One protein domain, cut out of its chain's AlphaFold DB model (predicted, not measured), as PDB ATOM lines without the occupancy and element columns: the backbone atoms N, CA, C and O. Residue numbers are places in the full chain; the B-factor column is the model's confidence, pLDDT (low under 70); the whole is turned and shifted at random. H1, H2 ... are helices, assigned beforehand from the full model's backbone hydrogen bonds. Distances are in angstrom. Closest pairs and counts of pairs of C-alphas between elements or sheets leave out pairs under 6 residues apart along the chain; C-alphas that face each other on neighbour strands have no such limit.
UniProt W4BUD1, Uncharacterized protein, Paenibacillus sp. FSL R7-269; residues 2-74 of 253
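AT A GLANCE: This is residues 2 to 74 of the 253 residues of an uncharacterized protein of Paenibacillus sp. FSL R7-269 (UniProt W4BUD1). Three helices, H1, H2 and H4, pack at steep angles rather than side by side: H1 packs on H4 and on the first residues of H2, which then runs away from H1 to a corner where the four-residue H3 sits. The links 17 to 26 and 49 to 58 reach to opposite ends of the long axis. The printed part has 73 residues with four named helices, in the order H1, H2, H3, H4, and no named strand; its class is all helix. It is compact, with a radius of gyration of the C-alphas of 12.7 A, yet elongated in outline, spanning 40 by 22 by 21 A.

HOW THE PARTS SIT: H1, residues 3 to 16, touches H2, residues 27 to 40, which meets it with residues 27 to 31 alone; they run opposite ways at a steep tilt of 54 degrees, and their closest C-alphas, of Ala 7 and Tyr 27, are 4.8 A apart. H2 is the hub, touching three helices. H3, residues 45 to 48, touches H2 only at the corner, and only just, with 3 pairs of C-alphas within 8 A; the closest, of Ile 38 and Ile 45, are 6.6 A apart. H4, residues 59 to 71, touches H1 at a steep tilt of 49 degrees, running the same way, with the C-alphas of Ile 6 and Lys 66 closest at 6.4 A. H4 and H2 only just touch, with 3 pairs of C-alphas within 8 A, about perpendicular at 84 degrees; the closest C-alphas, of Val 30 and Leu 69, are 6.7 A apart. H3 is apart from H1 and H4. In H1, H2 and H4 every O i to N i+4 pair is within hydrogen-bond range; H3 is too short for such a pair.

IN THESE COORDINATES: H1 begins at C-alpha 3 (136.405, 136.697, 109.698) and is 20.1 A long. H2 is 20.2 A long and ends at C-alpha 40 (141.231, 121.437, 117.256). H3 measures 5.2 A. H4 is 18.9 A long and ends at C-alpha 71 (129.204, 129.824, 121.949).

THE WHOLE: The C-alphas of Glu 19 and Glu 51, 40.6 A apart, are the two farthest apart. The printed part has no cut; the link H2 to H3 is tight and the other two are short. Residues 19 to 24 and 42 have pLDDT under 70.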
ATOM      1  N   SER A   2     134.110 138.624 105.803       92.62
ATOM      2  CA  SER A   2     135.456 138.331 106.337       92.62
ATOM      3  C   SER A   2     135.395 137.939 107.816       92.62
ATOM      4  O   SER A   2     134.567 138.472 108.559       92.62
ATOM      5  N   LEU A   3     136.303 137.069 108.275       91.94
ATOM      6  CA  LEU A   3     136.405 136.697 109.698       91.94
ATOM      7  C   LEU A   3     136.548 137.930 110.606       91.94
ATOM      8  O   LEU A   3     135.936 138.001 111.670       91.94
ATOM      9  N   HIS A   4     137.320 138.923 110.161       92.31
ATOM     10  CA  HIS A   4     137.500 140.179 110.885       92.31
ATOM     11  C   HIS A   4     136.176 140.929 111.083       92.31
ATOM     12  O   HIS A   4     135.900 141.434 112.171       92.31
ATOM     13  N   ALA A   5     135.336 140.984 110.044       92.12
ATOM     14  CA  ALA A   5     134.026 141.621 110.125       92.12
ATOM     15  C   ALA A   5     133.090 140.868 111.086       92.12
ATOM     16  O   ALA A   5     132.450 141.508 111.917       92.12
ATOM     17  N   ILE A   6     133.091 139.530 111.060       92.94
ATOM     18  CA  ILE A   6     132.328 138.702 112.014       92.94
ATOM     19  C   ILE A   6     132.784 138.977 113.454       92.94
ATOM     20  O   ILE A   6     131.963 139.221 114.337       92.94
ATOM     21  N   ALA A   7     134.096 138.998 113.697       92.50
ATOM     22  CA  ALA A   7     134.657 139.276 115.018       92.50
ATOM     23  C   ALA A   7     134.283 140.676 115.533       92.50
ATOM     24  O   ALA A   7     134.018 140.852 116.723       92.50
ATOM     25  N   LYS A   8     134.233 141.667 114.636       92.00
ATOM     26  CA  LYS A   8     133.790 143.032 114.940       92.00
ATOM     27  C   LYS A   8     132.297 143.124 115.242       92.00
ATOM     28  O   LYS A   8     131.916 143.876 116.138       92.00
ATOM     29  N   GLU A   9     131.458 142.369 114.538       91.88
ATOM     30  CA  GLU A   9     130.031 142.283 114.866       91.88
ATOM     31  C   GLU A   9     129.808 141.685 116.253       91.88
ATOM     32  O   GLU A   9     129.066 142.258 117.046       91.88
ATOM     33  N   ILE A  10     130.494 140.584 116.569       90.81
ATOM     34  CA  ILE A  10     130.424 139.946 117.887       90.81
ATOM     35  C   ILE A  10     130.869 140.929 118.984       90.81
ATOM     36  O   ILE A  10     130.154 141.119 119.964       90.81
ATOM     37  N   GLU A  11     132.010 141.607 118.813       89.69
ATOM     38  CA  GLU A  11     132.486 142.641 119.753       89.69
ATOM     39  C   GLU A  11     131.414 143.716 120.001       89.69
ATOM     40  O   GLU A  11     131.140 144.072 121.150       89.69
ATOM     41  N   LYS A  12     130.755 144.194 118.939       87.44
ATOM     42  CA  LYS A  12     129.690 145.202 119.031       87.44
ATOM     43  C   LYS A  12     128.443 144.678 119.750       87.44
ATOM     44  O   LYS A  12     127.857 145.402 120.550       87.44
ATOM     45  N   GLU A  13     128.026 143.442 119.484       86.88
ATOM     46  CA  GLU A  13     126.880 142.819 120.159       86.88
ATOM     47  C   GLU A  13     127.113 142.674 121.666       86.88
ATOM     48  O   GLU A  13     126.221 142.979 122.456       86.88
ATOM     49  N   TYR A  14     128.317 142.266 122.077       82.19
ATOM     50  CA  TYR A  14     128.674 142.136 123.492       82.19
ATOM     51  C   TYR A  14     128.893 143.485 124.179       82.19
ATOM     52  O   TYR A  14     128.540 143.629 125.347       82.19
ATOM     53  N   PHE A  15     129.405 144.489 123.463       81.44
ATOM     54  CA  PHE A  15     129.452 145.865 123.960       81.44
ATOM     55  C   PHE A  15     128.046 146.398 124.267       81.44
ATOM     56  O   PHE A  15     127.810 146.923 125.349       81.44
ATOM     57  N   ASN A  16     127.087 146.196 123.359       78.94
ATOM     58  CA  ASN A  16     125.710 146.670 123.542       78.94
ATOM     59  C   ASN A  16     124.958 145.955 124.677       78.94
ATOM     60  O   ASN A  16     123.997 146.506 125.209       78.94
ATOM     61  N   LYS A  17     125.364 144.730 125.029       76.19
ATOM     62  CA  LYS A  17     124.813 143.960 126.158       76.19
ATOM     63  C   LYS A  17     125.475 144.300 127.501       76.19
ATOM     64  O   LYS A  17     125.017 143.819 128.532       76.19
ATOM     65  N   SER A  18     126.552 145.086 127.498       72.12
ATOM     66  CA  SER A  18     127.291 145.463 128.701       72.12
ATOM     67  C   SER A  18     126.574 146.593 129.441       72.12
ATOM     68  O   SER A  18     126.490 147.710 128.934       72.12
ATOM     69  N   GLU A  19     126.095 146.330 130.659       62.69
ATOM     70  CA  GLU A  19     125.471 147.355 131.514       62.69
ATOM     71  C   GLU A  19     126.438 148.500 131.871       62.69
ATOM     72  O   GLU A  19     126.002 149.617 132.144       62.69
ATOM     73  N   SER A  20     127.753 148.249 131.836       65.00
ATOM     74  CA  SER A  20     128.798 149.236 132.137       65.00
ATOM     75  C   SER A  20     129.291 150.021 130.917       65.00
ATOM     76  O   SER A  20     130.049 150.977 131.080       65.00
ATOM     77  N   GLY A  21     128.905 149.631 129.696       56.91
ATOM     78  CA  GLY A  21     129.434 150.220 128.462       56.91
ATOM     79  C   GLY A  21     130.921 149.931 128.214       56.91
ATOM     80  O   GLY A  21     131.548 150.612 127.406       56.91
ATOM     81  N   GLU A  22     131.511 148.943 128.895       55.28
ATOM     82  CA  GLU A  22     132.875 148.476 128.621       55.28
ATOM     83  C   GLU A  22     132.882 147.321 127.610       55.28
ATOM     84  O   GLU A  22     131.985 146.473 127.598       55.28
ATOM     85  N   VAL A  23     133.922 147.265 126.764       59.81
ATOM     86  CA  VAL A  23     134.138 146.157 125.821       59.81
ATOM     87  C   VAL A  23     134.518 144.902 126.611       59.81
ATOM     88  O   VAL A  23     135.682 144.686 126.940       59.81
ATOM     89  N   LEU A  24     133.525 144.056 126.888       67.50
ATOM     90  CA  LEU A  24     133.701 142.786 127.604       67.50
ATOM     91  C   LEU A  24     134.553 141.772 126.819       67.50
ATOM     92  O   LEU A  24     135.128 140.852 127.402       67.50
ATOM     93  N   LEU A  25     134.647 141.929 125.493       79.50
ATOM     94  CA  LEU A  25     135.371 141.016 124.617       79.50
ATOM     95  C   LEU A  25     135.913 141.726 123.372       79.50
ATOM     96  O   LEU A  25     135.142 142.229 122.561       79.50
ATOM     97  N   SER A  26     137.236 141.703 123.183       88.06
ATOM     98  CA  SER A  26     137.855 142.286 121.986       88.06
ATOM     99  C   SER A  26     137.692 141.401 120.746       88.06
ATOM    100  O   SER A  26     137.807 140.174 120.836       88.06
ATOM    101  N   TYR A  27     137.560 142.010 119.564       89.88
ATOM    102  CA  TYR A  27     137.535 141.283 118.285       89.88
ATOM    103  C   TYR A  27     138.783 140.394 118.090       89.88
ATOM    104  O   TYR A  27     138.692 139.299 117.542       89.88
ATOM    105  N   LYS A  28     139.950 140.812 118.608       90.12
ATOM    106  CA  LYS A  28     141.191 140.016 118.566       90.12
ATOM    107  C   LYS A  28     141.062 138.714 119.356       90.12
ATOM    108  O   LYS A  28     141.632 137.695 118.971       90.12
ATOM    109  N   THR A  29     140.323 138.742 120.466       89.12
ATOM    110  CA  THR A  29     140.037 137.542 121.260       89.12
ATOM    111  C   THR A  29     139.176 136.569 120.460       89.12
ATOM    112  O   THR A  29     139.475 135.377 120.448       89.12
ATOM    113  N   VAL A  30     138.159 137.073 119.755       89.88
ATOM    114  CA  VAL A  30     137.285 136.270 118.884       89.88
ATOM    115  C   VAL A  30     138.078 135.642 117.735       89.88
ATOM    116  O   VAL A  30     138.000 134.435 117.520       89.88
ATOM    117  N   GLU A  31     138.921 136.422 117.052       90.62
ATOM    118  CA  GLU A  31     139.794 135.902 115.991       90.62
ATOM    119  C   GLU A  31     140.741 134.815 116.510       90.62
ATOM    120  O   GLU A  31     140.943 133.805 115.843       90.62
ATOM    121  N   ARG A  32     141.322 134.983 117.706       88.50
ATOM    122  CA  ARG A  32     142.186 133.958 118.315       88.50
ATOM    123  C   ARG A  32     141.426 132.661 118.587       88.50
ATOM    124  O   ARG A  32     141.971 131.595 118.308       88.50
ATOM    125  N   ARG A  33     140.189 132.756 119.082       87.69
ATOM    126  CA  ARG A  33     139.321 131.595 119.317       87.69
ATOM    127  C   ARG A  33     139.010 130.849 118.024       87.69
ATOM    128  O   ARG A  33     139.169 129.638 117.982       87.69
ATOM    129  N   PHE A  34     138.728 131.560 116.932       89.75
ATOM    130  CA  PHE A  34     138.580 130.924 115.620       89.75
ATOM    131  C   PHE A  34     139.806 130.081 115.233       89.75
ATOM    132  O   PHE A  34     139.663 128.939 114.815       89.75
ATOM    133  N   LYS A  35     141.028 130.599 115.422       87.44
ATOM    134  CA  LYS A  35     142.250 129.842 115.088       87.44
ATOM    135  C   LYS A  35     142.410 128.577 115.928       87.44
ATOM    136  O   LYS A  35     142.890 127.570 115.425       87.44
ATOM    137  N   GLN A  36     142.051 128.652 117.204       83.94
ATOM    138  CA  GLN A  36     142.095 127.514 118.121       83.94
ATOM    139  C   GLN A  36     141.039 126.463 117.760       83.94
ATOM    140  O   GLN A  36     141.375 125.286 117.734       83.94
ATOM    141  N   PHE A  37     139.829 126.889 117.388       84.75
ATOM    142  CA  PHE A  37     138.800 126.017 116.821       84.75
ATOM    143  C   PHE A  37     139.295 125.300 115.559       84.75
ATOM    144  O   PHE A  37     139.293 124.083 115.511       84.75
ATOM    145  N   ILE A  38     139.815 126.015 114.560       84.50
ATOM    146  CA  ILE A  38     140.346 125.371 113.342       84.50
ATOM    147  C   ILE A  38     141.460 124.362 113.681       84.50
ATOM    148  O   ILE A  38     141.495 123.257 113.138       84.50
ATOM    149  N   LYS A  39     142.327 124.707 114.640       78.62
ATOM    150  CA  LYS A  39     143.395 123.819 115.105       78.62
ATOM    151  C   LYS A  39     142.870 122.560 115.805       78.62
ATOM    152  O   LYS A  39     143.485 121.514 115.631       78.62
ATOM    153  N   SER A  40     141.777 122.623 116.572       74.75
ATOM    154  CA  SER A  40     141.231 121.437 117.256       74.75
ATOM    155  C   SER A  40     140.722 120.375 116.280       74.75
ATOM    156  O   SER A  40     140.665 119.206 116.634       74.75
ATOM    157  N   PHE A  41     140.417 120.765 115.039       70.56
ATOM    158  CA  PHE A  41     140.067 119.852 113.948       70.56
ATOM    159  C   PHE A  41     141.272 119.426 113.091       70.56
ATOM    160  O   PHE A  41     141.085 118.835 112.032       70.56
ATOM    161  N   ASN A  42     142.508 119.715 113.525       67.94
ATOM    162  CA  ASN A  42     143.748 119.449 112.780       67.94
ATOM    163  C   ASN A  42     143.782 120.069 111.369       67.94
ATOM    164  O   ASN A  42     144.488 119.584 110.486       67.94
ATOM    165  N   ILE A  43     143.050 121.163 111.154       73.81
ATOM    166  CA  ILE A  43     143.062 121.897 109.887       73.81
ATOM    167  C   ILE A  43     144.179 122.944 109.945       73.81
ATOM    168  O   ILE A  43     144.251 123.747 110.881       73.81
ATOM    169  N   ASP A  44     145.045 122.981 108.929       77.38
ATOM    170  CA  ASP A  44     145.985 124.090 108.782       77.38
ATOM    171  C   ASP A  44     145.241 125.336 108.278       77.38
ATOM    172  O   ASP A  44     144.723 125.397 107.163       77.38
ATOM    173  N   ILE A  45     145.207 126.364 109.125       82.94
ATOM    174  CA  ILE A  45     144.549 127.637 108.838       82.94
ATOM    175  C   ILE A  45     145.121 128.356 107.610       82.94
ATOM    176  O   ILE A  45     144.479 129.270 107.096       82.94
ATOM    177  N   THR A  46     146.326 128.007 107.149       83.69
ATOM    178  CA  THR A  46     146.888 128.577 105.920       83.69
ATOM    179  C   THR A  46     146.046 128.234 104.692       83.69
ATOM    180  O   THR A  46     145.899 129.099 103.834       83.69
ATOM    181  N   PHE A  47     145.394 127.066 104.664       83.12
ATOM    182  CA  PHE A  47     144.483 126.676 103.582       83.12
ATOM    183  C   PHE A  47     143.211 127.526 103.518       83.12
ATOM    184  O   PHE A  47     142.585 127.622 102.470       83.12
ATOM    185  N   LEU A  48     142.831 128.163 104.628       83.31
ATOM    186  CA  LEU A  48     141.635 129.007 104.704       83.31
ATOM    187  C   LEU A  48     141.910 130.470 104.336       83.31
ATOM    188  O   LEU A  48     140.984 131.283 104.295       83.31
ATOM    189  N   LYS A  49     143.180 130.839 104.142       87.25
ATOM    190  CA  LYS A  49     143.579 132.210 103.825       87.25
ATOM    191  C   LYS A  49     143.656 132.416 102.321       87.25
ATOM    192  O   LYS A  49     144.189 131.588 101.595       87.25
ATOM    193  N   ASP A  50     143.200 133.580 101.882       86.25
ATOM    194  CA  ASP A  50     143.418 134.061 100.525       86.25
ATOM    195  C   ASP A  50     144.852 134.594 100.321       86.25
ATOM    196  O   ASP A  50     145.671 134.675 101.244       86.25
ATOM    197  N   GLU A  51     145.143 135.041  99.097       82.75
ATOM    198  CA  GLU A  51     146.421 135.660  98.713       82.75
ATOM    199  C   GLU A  51     146.782 136.909  99.544       82.75
ATOM    200  O   GLU A  51     147.941 137.322  99.601       82.75
ATOM    201  N   LYS A  52     145.799 137.523 100.215       84.38
ATOM    202  CA  LYS A  52     145.955 138.700 101.079       84.38
ATOM    203  C   LYS A  52     146.009 138.330 102.564       84.38
ATOM    204  O   LYS A  52     145.971 139.226 103.410       84.38
ATOM    205  N   ASN A  53     146.153 137.044 102.897       82.88
ATOM    206  CA  ASN A  53     146.145 136.505 104.259       82.88
ATOM    207  C   ASN A  53     144.835 136.732 105.039       82.88
ATOM    208  O   ASN A  53     144.835 136.681 106.276       82.88
ATOM    209  N   ALA A  54     143.727 136.971 104.345       87.00
ATOM    210  CA  ALA A  54     142.404 137.141 104.923       87.00
ATOM    211  C   ALA A  54     141.560 135.870 104.748       87.00
ATOM    212  O   ALA A  54     141.731 135.116 103.798       87.00
ATOM    213  N   ILE A  55     140.640 135.638 105.685       90.56
ATOM    214  CA  ILE A  55     139.693 134.520 105.628       90.56
ATOM    215  C   ILE A  55     138.332 135.089 105.246       90.56
ATOM    216  O   ILE A  55     137.790 135.940 105.966       90.56
ATOM    217  N   TYR A  56     137.803 134.626 104.117       91.94
ATOM    218  CA  TYR A  56     136.489 134.986 103.604       91.94
ATOM    219  C   TYR A  56     135.591 133.762 103.611       91.94
ATOM    220  O   TYR A  56     135.946 132.722 103.074       91.94
ATOM    221  N   LEU A  57     134.428 133.925 104.226       90.75
ATOM    222  CA  LEU A  57     133.410 132.893 104.349       90.75
ATOM    223  C   LEU A  57     132.233 133.241 103.438       90.75
ATOM    224  O   LEU A  57     131.934 134.428 103.231       90.75
ATOM    225  N   SER A  58     131.536 132.232 102.931       91.56
ATOM    226  CA  SER A  58     130.235 132.390 102.284       91.56
ATOM    227  C   SER A  58     129.213 132.980 103.266       91.56
ATOM    228  O   SER A  58     129.478 133.138 104.462       91.56
ATOM    229  N   GLU A  59     128.042 133.387 102.781       90.88
ATOM    230  CA  GLU A  59     126.999 133.943 103.651       90.88
ATOM    231  C   GLU A  59     126.527 132.924 104.700       90.88
ATOM    232  O   GLU A  59     126.486 133.244 105.889       90.88
ATOM    233  N   THR A  60     126.285 131.680 104.281       93.25
ATOM    234  CA  THR A  60     125.855 130.585 105.157       93.25
ATOM    235  C   THR A  60     126.945 130.193 106.155       93.25
ATOM    236  O   THR A  60     126.687 130.130 107.360       93.25
ATOM    237  N   GLU A  61     128.192 130.067 105.692       92.12
ATOM    238  CA  GLU A  61     129.354 129.794 106.546       92.12
ATOM    239  C   GLU A  61     129.563 130.901 107.579       92.12
ATOM    240  O   GLU A  61     129.896 130.633 108.731       92.12
ATOM    241  N   SER A  62     129.342 132.161 107.192       93.94
ATOM    242  CA  SER A  62     129.483 133.301 108.101       93.94
ATOM    243  C   SER A  62     128.487 133.211 109.261       93.94
ATOM    244  O   SER A  62     128.859 133.495 110.401       93.94
ATOM    245  N   VAL A  63     127.241 132.793 109.001       94.94
ATOM    246  CA  VAL A  63     126.222 132.596 110.047       94.94
ATOM    247  C   VAL A  63     126.624 131.464 110.989       94.94
ATOM    248  O   VAL A  63     126.595 131.658 112.210       94.94
ATOM    249  N   PHE A  64     127.035 130.321 110.435       94.38
ATOM    250  CA  PHE A  64     127.476 129.158 111.206       94.38
ATOM    251  C   PHE A  64     128.692 129.485 112.085       94.38
ATOM    252  O   PHE A  64     128.637 129.341 113.307       94.38
ATOM    253  N   VAL A  65     129.760 130.028 111.490       92.62
ATOM    254  CA  VAL A  65     130.993 130.404 112.200       92.62
ATOM    255  C   VAL A  65     130.715 131.458 113.266       92.62
ATOM    256  O   VAL A  65     131.261 131.370 114.365       92.62
ATOM    257  N   LYS A  66     129.835 132.432 113.006       93.88
ATOM    258  CA  LYS A  66     129.420 133.401 114.031       93.88
ATOM    259  C   LYS A  66     128.752 132.714 115.226       93.88
ATOM    260  O   LYS A  66     129.012 133.122 116.356       93.88
ATOM    261  N   GLY A  67     127.936 131.683 114.997       92.94
ATOM    262  CA  GLY A  67     127.316 130.881 116.059       92.94
ATOM    263  C   GLY A  67     128.364 130.181 116.920       92.94
ATOM    264  O   GLY A  67     128.433 130.425 118.121       92.94
ATOM    265  N   ILE A  68     129.269 129.437 116.278       91.56
ATOM    266  CA  ILE A  68     130.395 128.755 116.933       91.56
ATOM    267  C   ILE A  68     131.233 129.721 117.773       91.56
ATOM    268  O   ILE A  68     131.547 129.465 118.936       91.56
ATOM    269  N   LEU A  69     131.587 130.870 117.196       91.50
ATOM    270  CA  LEU A  69     132.379 131.873 117.893       91.50
ATOM    271  C   LEU A  69     131.612 132.520 119.039       91.50
ATOM    272  O   LEU A  69     132.242 132.869 120.031       91.50
ATOM    273  N   THR A  70     130.292 132.645 118.946       90.38
ATOM    274  CA  THR A  70     129.463 133.161 120.038       90.38
ATOM    275  C   THR A  70     129.414 132.174 121.204       90.38
ATOM    276  O   THR A  70     129.708 132.562 122.333       90.38
ATOM    277  N   GLU A  71     129.175 130.890 120.931       89.06
ATOM    278  CA  GLU A  71     129.204 129.824 121.949       89.06
ATOM    279  C   GLU A  71     130.592 129.690 122.594       89.06
ATOM    280  O   GLU A  71     130.718 129.449 123.790       89.06
ATOM    281  N   SER A  72     131.660 129.954 121.833       87.56
ATOM    282  CA  SER A  72     133.027 129.979 122.360       87.56
ATOM    283  C   SER A  72     133.296 131.119 123.353       87.56
ATOM    284  O   SER A  72     134.390 131.193 123.911       87.56
ATOM    285  N   ILE A  73     132.365 132.062 123.544       85.75
ATOM    286  CA  ILE A  73     132.550 133.205 124.446       85.75
ATOM    287  C   ILE A  73     132.133 132.906 125.865       85.75
ATOM    288  O   ILE A  73     132.832 133.358 126.781       85.75
ATOM    289  N   ASP A  74     131.039 132.170 126.026       83.88
ATOM    290  CA  ASP A  74     130.533 131.797 127.333       83.88
ATOM    291  C   ASP A  74     131.511 130.839 128.004       83.88
ATOM    292  O   ASP A  74     131.689 129.707 127.568       83.88
TER     293      ASP A  74